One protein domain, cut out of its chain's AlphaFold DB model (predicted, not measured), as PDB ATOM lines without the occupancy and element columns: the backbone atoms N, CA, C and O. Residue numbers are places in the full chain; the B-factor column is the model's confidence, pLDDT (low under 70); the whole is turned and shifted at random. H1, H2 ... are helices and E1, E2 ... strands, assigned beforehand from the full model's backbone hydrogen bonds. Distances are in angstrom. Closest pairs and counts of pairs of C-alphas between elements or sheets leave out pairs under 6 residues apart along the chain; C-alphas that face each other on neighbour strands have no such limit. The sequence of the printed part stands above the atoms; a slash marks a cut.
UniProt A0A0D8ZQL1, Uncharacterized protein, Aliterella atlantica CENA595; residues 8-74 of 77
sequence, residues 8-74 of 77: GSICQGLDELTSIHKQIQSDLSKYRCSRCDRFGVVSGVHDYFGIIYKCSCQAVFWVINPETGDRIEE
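AT A GLANCE: This is residues 8 to 74 of the 77 residues of an uncharacterized protein of Aliterella atlantica CENA595 (UniProt A0A0D8ZQL1). A small, strongly twisted sheet of four strands makes the head of this domain, and one long helix, H1, runs out from it as an arm, with residues 8 to 26 sticking out free. The arm makes the length: the C-alphas span 49 by 27 by 15 A, but the body without residues 8 to 26 spans 27 by 20 by 15 A. The printed part has 67 residues, with one named helix and four named strands in the chain order H1, E1, E2, E3, E4. The sheet's order is E1, E2, E3, E4, all antiparallel; the class is mixed, helices and strands, and the whole is loose, with a radius of gyration of the C-alphas of 15.5 A.

IN THESE COORDINATES: Begin in the sheet at C-alpha 41, at (20.187, 1.995, 38.884), where E1 starts and runs to residue 46, 14.9 A. E2 is residues 50 to 55, 16.6 A; E3, residues 58 to 64, is the longest at 17.7 A; E4 is residues 71 to 73, 6.4 A, ending at (33.650, 7.089, 36.854). Then find C-alpha 8 at (35.190, -25.543, 8.854); from there H1 runs to residue 29, 31.7 A.

HOW THE PARTS SIT: The strands form a meander, each the antiparallel neighbour of the one before, and each step is a hairpin. Between E1 and E2, at 153 degrees, look at N 43 and O 52, 2.8 A apart, within hydrogen-bond range. Between E2 and E3, at 155 degrees, N 53 and O 62 are 2.8 A apart. Between E3 and E4, at 144 degrees, N 72 and O 63 are 2.8 A apart. E1 and E4 are the edge strands, apart from each other. H1 is not on the sheet, and is apart from E2, E3 and E4. In H1 every O i to N i+4 pair is within hydrogen-bond range.

THE WHOLE: The C-alphas of Gly 8 and Ala 59, the two farthest apart, are 50.0 A from each other. The printed part has no cut; the link from H1 to E1 is long, with 11 residues. Look for low confidence, pLDDT under 70, at residues 8 to 11 and 74; the mean of the printed part is 85.1.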
ATOM      1  N   GLY A   8      34.635 -26.894   8.936       61.00
ATOM      2  CA  GLY A   8      35.190 -25.543   8.854       61.00
ATOM      3  C   GLY A   8      34.123 -24.446   8.920       61.00
ATOM      4  O   GLY A   8      34.351 -23.419   9.557       61.00
ATOM      5  N   SER A   9      32.936 -24.682   8.350       62.53
ATOM      6  CA  SER A   9      31.813 -23.731   8.399       62.53
ATOM      7  C   SER A   9      31.193 -23.635   9.799       62.53
ATOM      8  O   SER A   9      30.804 -22.550  10.228       62.53
ATOM      9  N   ILE A  10      31.155 -24.748  10.541       62.97
ATOM     10  CA  ILE A  10      30.675 -24.773  11.932       62.97
ATOM     11  C   ILE A  10      31.659 -24.035  12.848       62.97
ATOM     12  O   ILE A  10      31.231 -23.244  13.687       62.97
ATOM     13  N   CYS A  11      32.968 -24.246  12.670       64.50
ATOM     14  CA  CYS A  11      33.995 -23.541  13.440       64.50
ATOM     15  C   CYS A  11      33.939 -22.019  13.226       64.50
ATOM     16  O   CYS A  11      33.926 -21.282  14.208       64.50
ATOM     17  N   GLN A  12      33.798 -21.550  11.980       70.75
ATOM     18  CA  GLN A  12      33.660 -20.115  11.683       70.75
ATOM     19  C   GLN A  12      32.425 -19.492  12.351       70.75
ATOM     20  O   GLN A  12      32.539 -18.453  12.998       70.75
ATOM     21  N   GLY A  13      31.267 -20.160  12.285       73.50
ATOM     22  CA  GLY A  13      30.052 -19.667  12.941       73.50
ATOM     23  C   GLY A  13      30.173 -19.586  14.471       73.50
ATOM     24  O   GLY A  13      29.618 -18.681  15.094       73.50
ATOM     25  N   LEU A  14      30.928 -20.496  15.097       77.69
ATOM     26  CA  LEU A  14      31.209 -20.458  16.538       77.69
ATOM     27  C   LEU A  14      32.135 -19.296  16.925       77.69
ATOM     28  O   LEU A  14      31.915 -18.661  17.963       77.69
ATOM     29  N   ASP A  15      33.137 -18.990  16.100       84.44
ATOM     30  CA  ASP A  15      34.028 -17.843  16.306       84.44
ATOM     31  C   ASP A  15      33.263 -16.513  16.198       84.44
ATOM     32  O   ASP A  15      33.407 -15.636  17.057       84.44
ATOM     33  N   GLU A  16      32.380 -16.387  15.203       85.38
ATOM     34  CA  GLU A  16      31.511 -15.216  15.025       85.38
ATOM     35  C   GLU A  16      30.572 -15.015  16.223       85.38
ATOM     36  O   GLU A  16      30.510 -13.919  16.789       85.38
ATOM     37  N   LEU A  17      29.900 -16.075  16.685       85.44
ATOM     38  CA  LEU A  17      29.037 -16.020  17.871       85.44
ATOM     39  C   LEU A  17      29.813 -15.663  19.144       85.44
ATOM     40  O   LEU A  17      29.322 -14.898  19.978       85.44
ATOM     41  N   THR A  18      31.037 -16.172  19.290       88.00
ATOM     42  CA  THR A  18      31.916 -15.843  20.421       88.00
ATOM     43  C   THR A  18      32.313 -14.369  20.402       88.00
ATOM     44  O   THR A  18      32.324 -13.719  21.450       88.00
ATOM     45  N   SER A  19      32.613 -13.820  19.223       89.31
ATOM     46  CA  SER A  19      32.905 -12.396  19.046       89.31
ATOM     47  C   SER A  19      31.703 -11.524  19.426       89.31
ATOM     48  O   SER A  19      31.836 -10.609  20.241       89.31
ATOM     49  N   ILE A  20      30.506 -11.871  18.940       89.25
ATOM     50  CA  ILE A  20      29.256 -11.174  19.281       89.25
ATOM     51  C   ILE A  20      29.012 -11.217  20.791       89.25
ATOM     52  O   ILE A  20      28.714 -10.192  21.403       89.25
ATOM     53  N   HIS A  21      29.189 -12.382  21.418       87.31
ATOM     54  CA  HIS A  21      29.030 -12.521  22.860       87.31
ATOM     55  C   HIS A  21      29.996 -11.610  23.625       87.31
ATOM     56  O   HIS A  21      29.579 -10.910  24.547       87.31
ATOM     57  N   LYS A  22      31.275 -11.571  23.232       88.50
ATOM     58  CA  LYS A  22      32.276 -10.683  23.842       88.50
ATOM     59  C   LYS A  22      31.898  -9.212  23.687       88.50
ATOM     60  O   LYS A  22      32.022  -8.462  24.654       88.50
ATOM     61  N   GLN A  23      31.394  -8.814  22.521       87.12
ATOM     62  CA  GLN A  23      30.942  -7.444  22.287       87.12
ATOM     63  C   GLN A  23      29.762  -7.075  23.194       87.12
ATOM     64  O   GLN A  23      29.785  -6.020  23.820       87.12
ATOM     65  N   ILE A  24      28.767  -7.958  23.326       86.50
ATOM     66  CA  ILE A  24      27.616  -7.746  24.218       86.50
ATOM     67  C   ILE A  24      28.068  -7.645  25.678       86.50
ATOM     68  O   ILE A  24      27.616  -6.761  26.397       86.50
ATOM     69  N   GLN A  25      28.976  -8.518  26.128       85.19
ATOM     70  CA  GLN A  25      29.506  -8.457  27.495       85.19
ATOM     71  C   GLN A  25      30.258  -7.149  27.753       85.19
ATOM     72  O   GLN A  25      30.061  -6.525  28.797       85.19
ATOM     73  N   SER A  26      31.076  -6.713  26.792       84.44
ATOM     74  CA  SER A  26      31.767  -5.423  26.854       84.44
ATOM     75  C   SER A  26      30.765  -4.273  26.973       84.44
ATOM     76  O   SER A  26      30.867  -3.457  27.890       84.44
ATOM     77  N   ASP A  27      29.726  -4.266  26.134       86.19
ATOM     78  CA  ASP A  27      28.708  -3.218  26.152       86.19
ATOM     79  C   ASP A  27      27.891  -3.219  27.451       86.19
ATOM     80  O   ASP A  27      27.589  -2.165  27.998       86.19
ATOM     81  N   LEU A  28      27.596  -4.390  28.021       87.56
ATOM     82  CA  LEU A  28      26.875  -4.498  29.291       87.56
ATOM     83  C   LEU A  28      27.722  -4.093  30.503       87.56
ATOM     84  O   LEU A  28      27.172  -3.635  31.509       87.56
ATOM     85  N   SER A  29      29.044  -4.251  30.424       88.31
ATOM     86  CA  SER A  29      29.954  -3.966  31.537       88.31
ATOM     87  C   SER A  29      29.896  -2.500  31.981       88.31
ATOM     88  O   SER A  29      29.962  -2.214  33.180       88.31
ATOM     89  N   LYS A  30      29.640  -1.567  31.052       90.12
ATOM     90  CA  LYS A  30      29.537  -0.128  31.348       90.12
ATOM     91  C   LYS A  30      28.385   0.206  32.300       90.12
ATOM     92  O   LYS A  30      28.493   1.153  33.078       90.12
ATOM     93  N   TYR A  31      27.342  -0.624  32.335       90.62
ATOM     94  CA  TYR A  31      26.179  -0.470  33.215       90.62
ATOM     95  C   TYR A  31      26.301  -1.220  34.547       90.62
ATOM     96  O   TYR A  31      25.406  -1.119  35.388       90.62
ATOM     97  N   ARG A  32      27.370  -1.993  34.760       90.81
ATOM     98  CA  ARG A  32      27.554  -2.805  35.969       90.81
ATOM     99  C   ARG A  32      28.466  -2.130  36.977       90.81
ATOM    100  O   ARG A  32      29.435  -1.466  36.640       90.81
ATOM    101  N   CYS A  33      28.181  -2.301  38.253       88.94
ATOM    102  CA  CYS A  33      29.055  -1.841  39.313       88.94
ATOM    103  C   CYS A  33      30.366  -2.638  39.299       88.94
ATOM    104  O   CYS A  33      30.339  -3.858  39.426       88.94
ATOM    105  N   SER A  34      31.509  -1.951  39.258       86.25
ATOM    106  CA  SER A  34      32.846  -2.564  39.254       86.25
ATOM    107  C   SER A  34      33.169  -3.376  40.514       86.25
ATOM    108  O   SER A  34      34.093  -4.181  40.502       86.25
ATOM    109  N   ARG A  35      32.413  -3.195  41.608       85.81
ATOM    110  CA  ARG A  35      32.654  -3.894  42.883       85.81
ATOM    111  C   ARG A  35      31.764  -5.093  43.149       85.81
ATOM    112  O   ARG A  35      32.234  -6.072  43.714       85.81
ATOM    113  N   CYS A  36      30.479  -4.998  42.825       90.44
ATOM    114  CA  CYS A  36      29.522  -6.067  43.122       90.44
ATOM    115  C   CYS A  36      28.941  -6.730  41.872       90.44
ATOM    116  O   CYS A  36      28.079  -7.595  42.008       90.44
ATOM    117  N   ASP A  37      29.368  -6.294  40.682       89.06
ATOM    118  CA  ASP A  37      28.941  -6.796  39.371       89.06
ATOM    119  C   ASP A  37      27.418  -6.728  39.115       89.06
ATOM    120  O   ASP A  37      26.882  -7.299  38.167       89.06
ATOM    121  N   ARG A  38      26.680  -5.983  39.946       90.94
ATOM    122  CA  ARG A  38      25.247  -5.724  39.752       90.94
ATOM    123  C   ARG A  38      25.037  -4.537  38.830       90.94
ATOM    124  O   ARG A  38      25.813  -3.584  38.863       90.94
ATOM    125  N   PHE A  39      23.943  -4.549  38.078       90.19
ATOM    126  CA  PHE A  39      23.522  -3.383  37.307       90.19
ATOM    127  C   PHE A  39      23.322  -2.162  38.211       90.19
ATOM    128  O   PHE A  39      22.733  -2.255  39.294       90.19
ATOM    129  N   GLY A  40      23.841  -1.020  37.767       90.81
ATOM    130  CA  GLY A  40      23.530   0.265  38.371       90.81
ATOM    131  C   GLY A  40      22.073   0.628  38.132       90.81
ATOM    132  O   GLY A  40      21.484   0.273  37.111       90.81
ATOM    133  N   VAL A  41      21.498   1.372  39.065       91.81
ATOM    134  CA  VAL A  41      20.187   1.995  38.884       91.81
ATOM    135  C   VAL A  41      20.385   3.427  38.412       91.81
ATOM    136  O   VAL A  41      21.281   4.122  38.896       91.81
ATOM    137  N   VAL A  42      19.546   3.879  37.482       92.25
ATOM    138  CA  VAL A  42      19.559   5.275  37.036       92.25
ATOM    139  C   VAL A  42      19.179   6.165  38.219       92.25
ATOM    140  O   VAL A  42      18.128   5.988  38.833       92.25
ATOM    141  N   SER A  43      20.059   7.099  38.573       91.38
ATOM    142  CA  SER A  43      19.829   8.083  39.633       91.38
ATOM    143  C   SER A  43      19.503   9.472  39.099       91.38
ATOM    144  O   SER A  43      18.993  10.290  39.860       91.38
ATOM    145  N   GLY A  44      19.813   9.746  37.834       90.62
ATOM    146  CA  GLY A  44      19.570  11.033  37.198       90.62
ATOM    147  C   GLY A  44      19.956  11.012  35.725       90.62
ATOM    148  O   GLY A  44      20.649  10.104  35.265       90.62
ATOM    149  N   VAL A  45      19.498  12.022  34.995       91.75
ATOM    150  CA  VAL A  45      19.860  12.279  33.601       91.75
ATOM    151  C   VAL A  45      20.215  13.755  33.504       91.75
ATOM    152  O   VAL A  45      19.502  14.590  34.060       91.75
ATOM    153  N   HIS A  46      21.328  14.069  32.851       87.38
ATOM    154  CA  HIS A  46      21.803  15.430  32.649       87.38
ATOM    155  C   HIS A  46      22.210  15.609  31.189       87.38
ATOM    156  O   HIS A  46      22.939  14.775  30.662       87.38
ATOM    157  N   ASP A  47      21.812  16.710  30.553       82.62
ATOM    158  CA  ASP A  47      22.034  16.908  29.111       82.62
ATOM    159  C   ASP A  47      23.526  16.925  28.739       82.62
ATOM    160  O   ASP A  47      23.929  16.330  27.748       82.62
ATOM    161  N   TYR A  48      24.355  17.565  29.571       80.38
ATOM    162  CA  TYR A  48      25.810  17.614  29.373       80.38
ATOM    163  C   TYR A  48      26.562  16.344  29.813       80.38
ATOM    164  O   TYR A  48      27.461  15.888  29.117       80.38
ATOM    165  N   PHE A  49      26.236  15.772  30.979       78.75
ATOM    166  CA  PHE A  49      27.011  14.655  31.531       78.75
ATOM    167  C   PHE A  49      26.508  13.291  31.041       78.75
ATOM    168  O   PHE A  49      27.306  12.371  30.901       78.75
ATOM    169  N   GLY A  50      25.212  13.158  30.747       88.38
ATOM    170  CA  GLY A  50      24.561  11.916  30.338       88.38
ATOM    171  C   GLY A  50      23.739  11.258  31.445       88.38
ATOM    172  O   GLY A  50      23.170  11.919  32.318       88.38
ATOM    173  N   ILE A  51      23.635   9.927  31.392       91.44
ATOM    174  CA  ILE A  51      22.839   9.139  32.346       91.44
ATOM    175  C   ILE A  51      23.706   8.774  33.546       91.44
ATOM    176  O   ILE A  51      24.713   8.081  33.400       91.44
ATOM    177  N   ILE A  52      23.282   9.194  34.734       91.06
ATOM    178  CA  ILE A  52      23.975   8.958  35.998       91.06
ATOM    179  C   ILE A  52      23.450   7.663  36.615       91.06
ATOM    180  O   ILE A  52      22.259   7.535  36.916       91.06
ATOM    181  N   TYR A  53      24.351   6.725  36.870       91.81
ATOM    182  CA  TYR A  53      24.080   5.458  37.532       91.81
ATOM    183  C   TYR A  53      24.631   5.462  38.954       91.81
ATOM    184  O   TYR A  53      25.680   6.038  39.239       91.81
ATOM    185  N   LYS A  54      23.930   4.770  39.851       90.31
ATOM    186  CA  LYS A  54      24.383   4.484  41.215       90.31
ATOM    187  C   LYS A  54      24.247   3.002  41.526       90.31
ATOM    188  O   LYS A  54      23.388   2.318  40.971       90.31
ATOM    189  N   CYS A  55      25.036   2.510  42.472       90.44
ATOM    190  CA  CYS A  55      24.867   1.169  43.021       90.44
ATOM    191  C   CYS A  55      24.705   1.227  44.539       90.44
ATOM    192  O   CYS A  55      25.391   1.985  45.205       90.44
ATOM    193  N   SER A  56      23.841   0.395  45.118       86.25
ATOM    194  CA  SER A  56      23.618   0.381  46.570       86.25
ATOM    195  C   SER A  56      24.833  -0.086  47.378       86.25
ATOM    196  O   SER A  56      24.895   0.172  48.575       86.25
ATOM    197  N   CYS A  57      25.794  -0.783  46.759       87.62
ATOM    198  CA  CYS A  57      26.959  -1.304  47.474       87.62
ATOM    199  C   CYS A  57      28.031  -0.242  47.765       87.62
ATOM    200  O   CYS A  57      28.955  -0.514  48.526       87.62
ATOM    201  N   GLN A  58      27.958   0.936  47.134       73.44
ATOM    202  CA  GLN A  58      28.929   2.011  47.313       73.44
ATOM    203  C   GLN A  58      28.337   3.362  46.909       73.44
ATOM    204  O   GLN A  58      27.578   3.448  45.953       73.44
ATOM    205  N   ALA A  59      28.758   4.443  47.561       73.75
ATOM    206  CA  ALA A  59      28.401   5.809  47.163       73.75
ATOM    207  C   ALA A  59      29.179   6.288  45.913       73.75
ATOM    208  O   ALA A  59      29.605   7.438  45.855       73.75
ATOM    209  N   VAL A  60      29.430   5.390  44.954       72.06
ATOM    210  CA  VAL A  60      30.089   5.708  43.681       72.06
ATOM    211  C   VAL A  60      29.016   5.888  42.624       72.06
ATOM    212  O   VAL A  60      28.163   5.013  42.438       72.06
ATOM    213  N   PHE A  61      29.104   7.018  41.936       85.12
ATOM    214  CA  PHE A  61      28.325   7.323  40.753       85.12
ATOM    215  C   PHE A  61      29.219   7.154  39.527       85.12
ATOM    216  O   PHE A  61      30.421   7.421  39.571       85.12
ATOM    217  N   TRP A  62      28.635   6.670  38.442       91.00
ATOM    218  CA  TRP A  62      29.276   6.708  37.136       91.00
ATOM    219  C   TRP A  62      28.275   7.203  36.116       91.00
ATOM    220  O   TRP A  62      27.062   7.077  36.298       91.00
ATOM    221  N   VAL A  63      28.792   7.772  35.043       91.56
ATOM    222  CA  VAL A  63      27.983   8.387  34.005       91.56
ATOM    223  C   VAL A  63      28.268   7.697  32.684       91.56
ATOM    224  O   VAL A  63      29.395   7.276  32.431       91.56
ATOM    225  N   ILE A  64      27.236   7.542  31.863       91.94
ATOM    226  CA  ILE A  64      27.392   7.133  30.469       91.94
ATOM    227  C   ILE A  64      27.331   8.391  29.611       91.94
ATOM    228  O   ILE A  64      26.282   9.039  29.574       91.94
ATOM    229  N   ASN A  65      28.449   8.726  28.960       88.88
ATOM    230  CA  ASN A  65      28.557   9.877  28.070       88.88
ATOM    231  C   ASN A  65      27.489   9.758  26.961       88.88
ATOM    232  O   ASN A  65      27.406   8.708  26.321       88.88
ATOM    233  N   PRO A  66      26.659  10.788  26.732       86.94
ATOM    234  CA  PRO A  66      25.563  10.701  25.772       86.94
ATOM    235  C   PRO A  66      26.040  10.716  24.311       86.94
ATOM    236  O   PRO A  66      25.334  10.206  23.446       86.94
ATOM    237  N   GLU A  67      27.220  11.271  24.032       88.50
ATOM    238  CA  GLU A  67      27.811  11.350  22.693       88.50
ATOM    239  C   GLU A  67      28.580  10.077  22.333       88.50
ATOM    240  O   GLU A  67      28.448   9.571  21.219       88.50
ATOM    241  N   THR A  68      29.377   9.541  23.264       88.81
ATOM    242  CA  THR A  68      30.259   8.392  22.987       88.81
ATOM    243  C   THR A  68      29.724   7.062  23.512       88.81
ATOM    244  O   THR A  68      30.124   6.002  23.039       88.81
ATOM    245  N   GLY A  69      28.811   7.087  24.485       87.88
ATOM    246  CA  GLY A  69      28.342   5.891  25.185       87.88
ATOM    247  C   GLY A  69      29.352   5.313  26.182       87.88
ATOM    248  O   GLY A  69      29.104   4.231  26.723       87.88
ATOM    249  N   ASP A  70      30.465   6.007  26.437       89.31
ATOM    250  CA  ASP A  70      31.517   5.550  27.346       89.31
ATOM    251  C   ASP A  70      31.150   5.752  28.813       89.31
ATOM    252  O   ASP A  70      30.471   6.709  29.194       89.31
ATOM    253  N   ARG A  71      31.669   4.862  29.661       89.88
ATOM    254  CA  ARG A  71      31.584   4.999  31.113       89.88
ATOM    255  C   ARG A  71      32.642   5.967  31.627       89.88
ATOM    256  O   ARG A  71      33.833   5.752  31.427       89.88
ATOM    257  N   ILE A  72      32.200   6.940  32.412       88.38
ATOM    258  CA  ILE A  72      33.045   7.872  33.151       88.38
ATOM    259  C   ILE A  72      32.763   7.663  34.641       88.38
ATOM    260  O   ILE A  72      31.647   7.892  35.109       88.38
ATOM    261  N   GLU A  73      33.750   7.178  35.394       82.56
ATOM    262  CA  GLU A  73      33.650   7.089  36.854       82.56
ATOM    263  C   GLU A  73      34.075   8.429  37.463       82.56
ATOM    264  O   GLU A  73      35.159   8.928  37.158       82.56
ATOM    265  N   GLU A  74      33.237   9.024  38.319       69.06
ATOM    266  CA  GLU A  74      33.653  10.206  39.076       69.06
ATOM    267  C   GLU A  74      34.717   9.784  40.096       69.06
ATOM    268  O   GLU A  74      34.424   9.209  41.150       69.06
TER     269      GLU A  74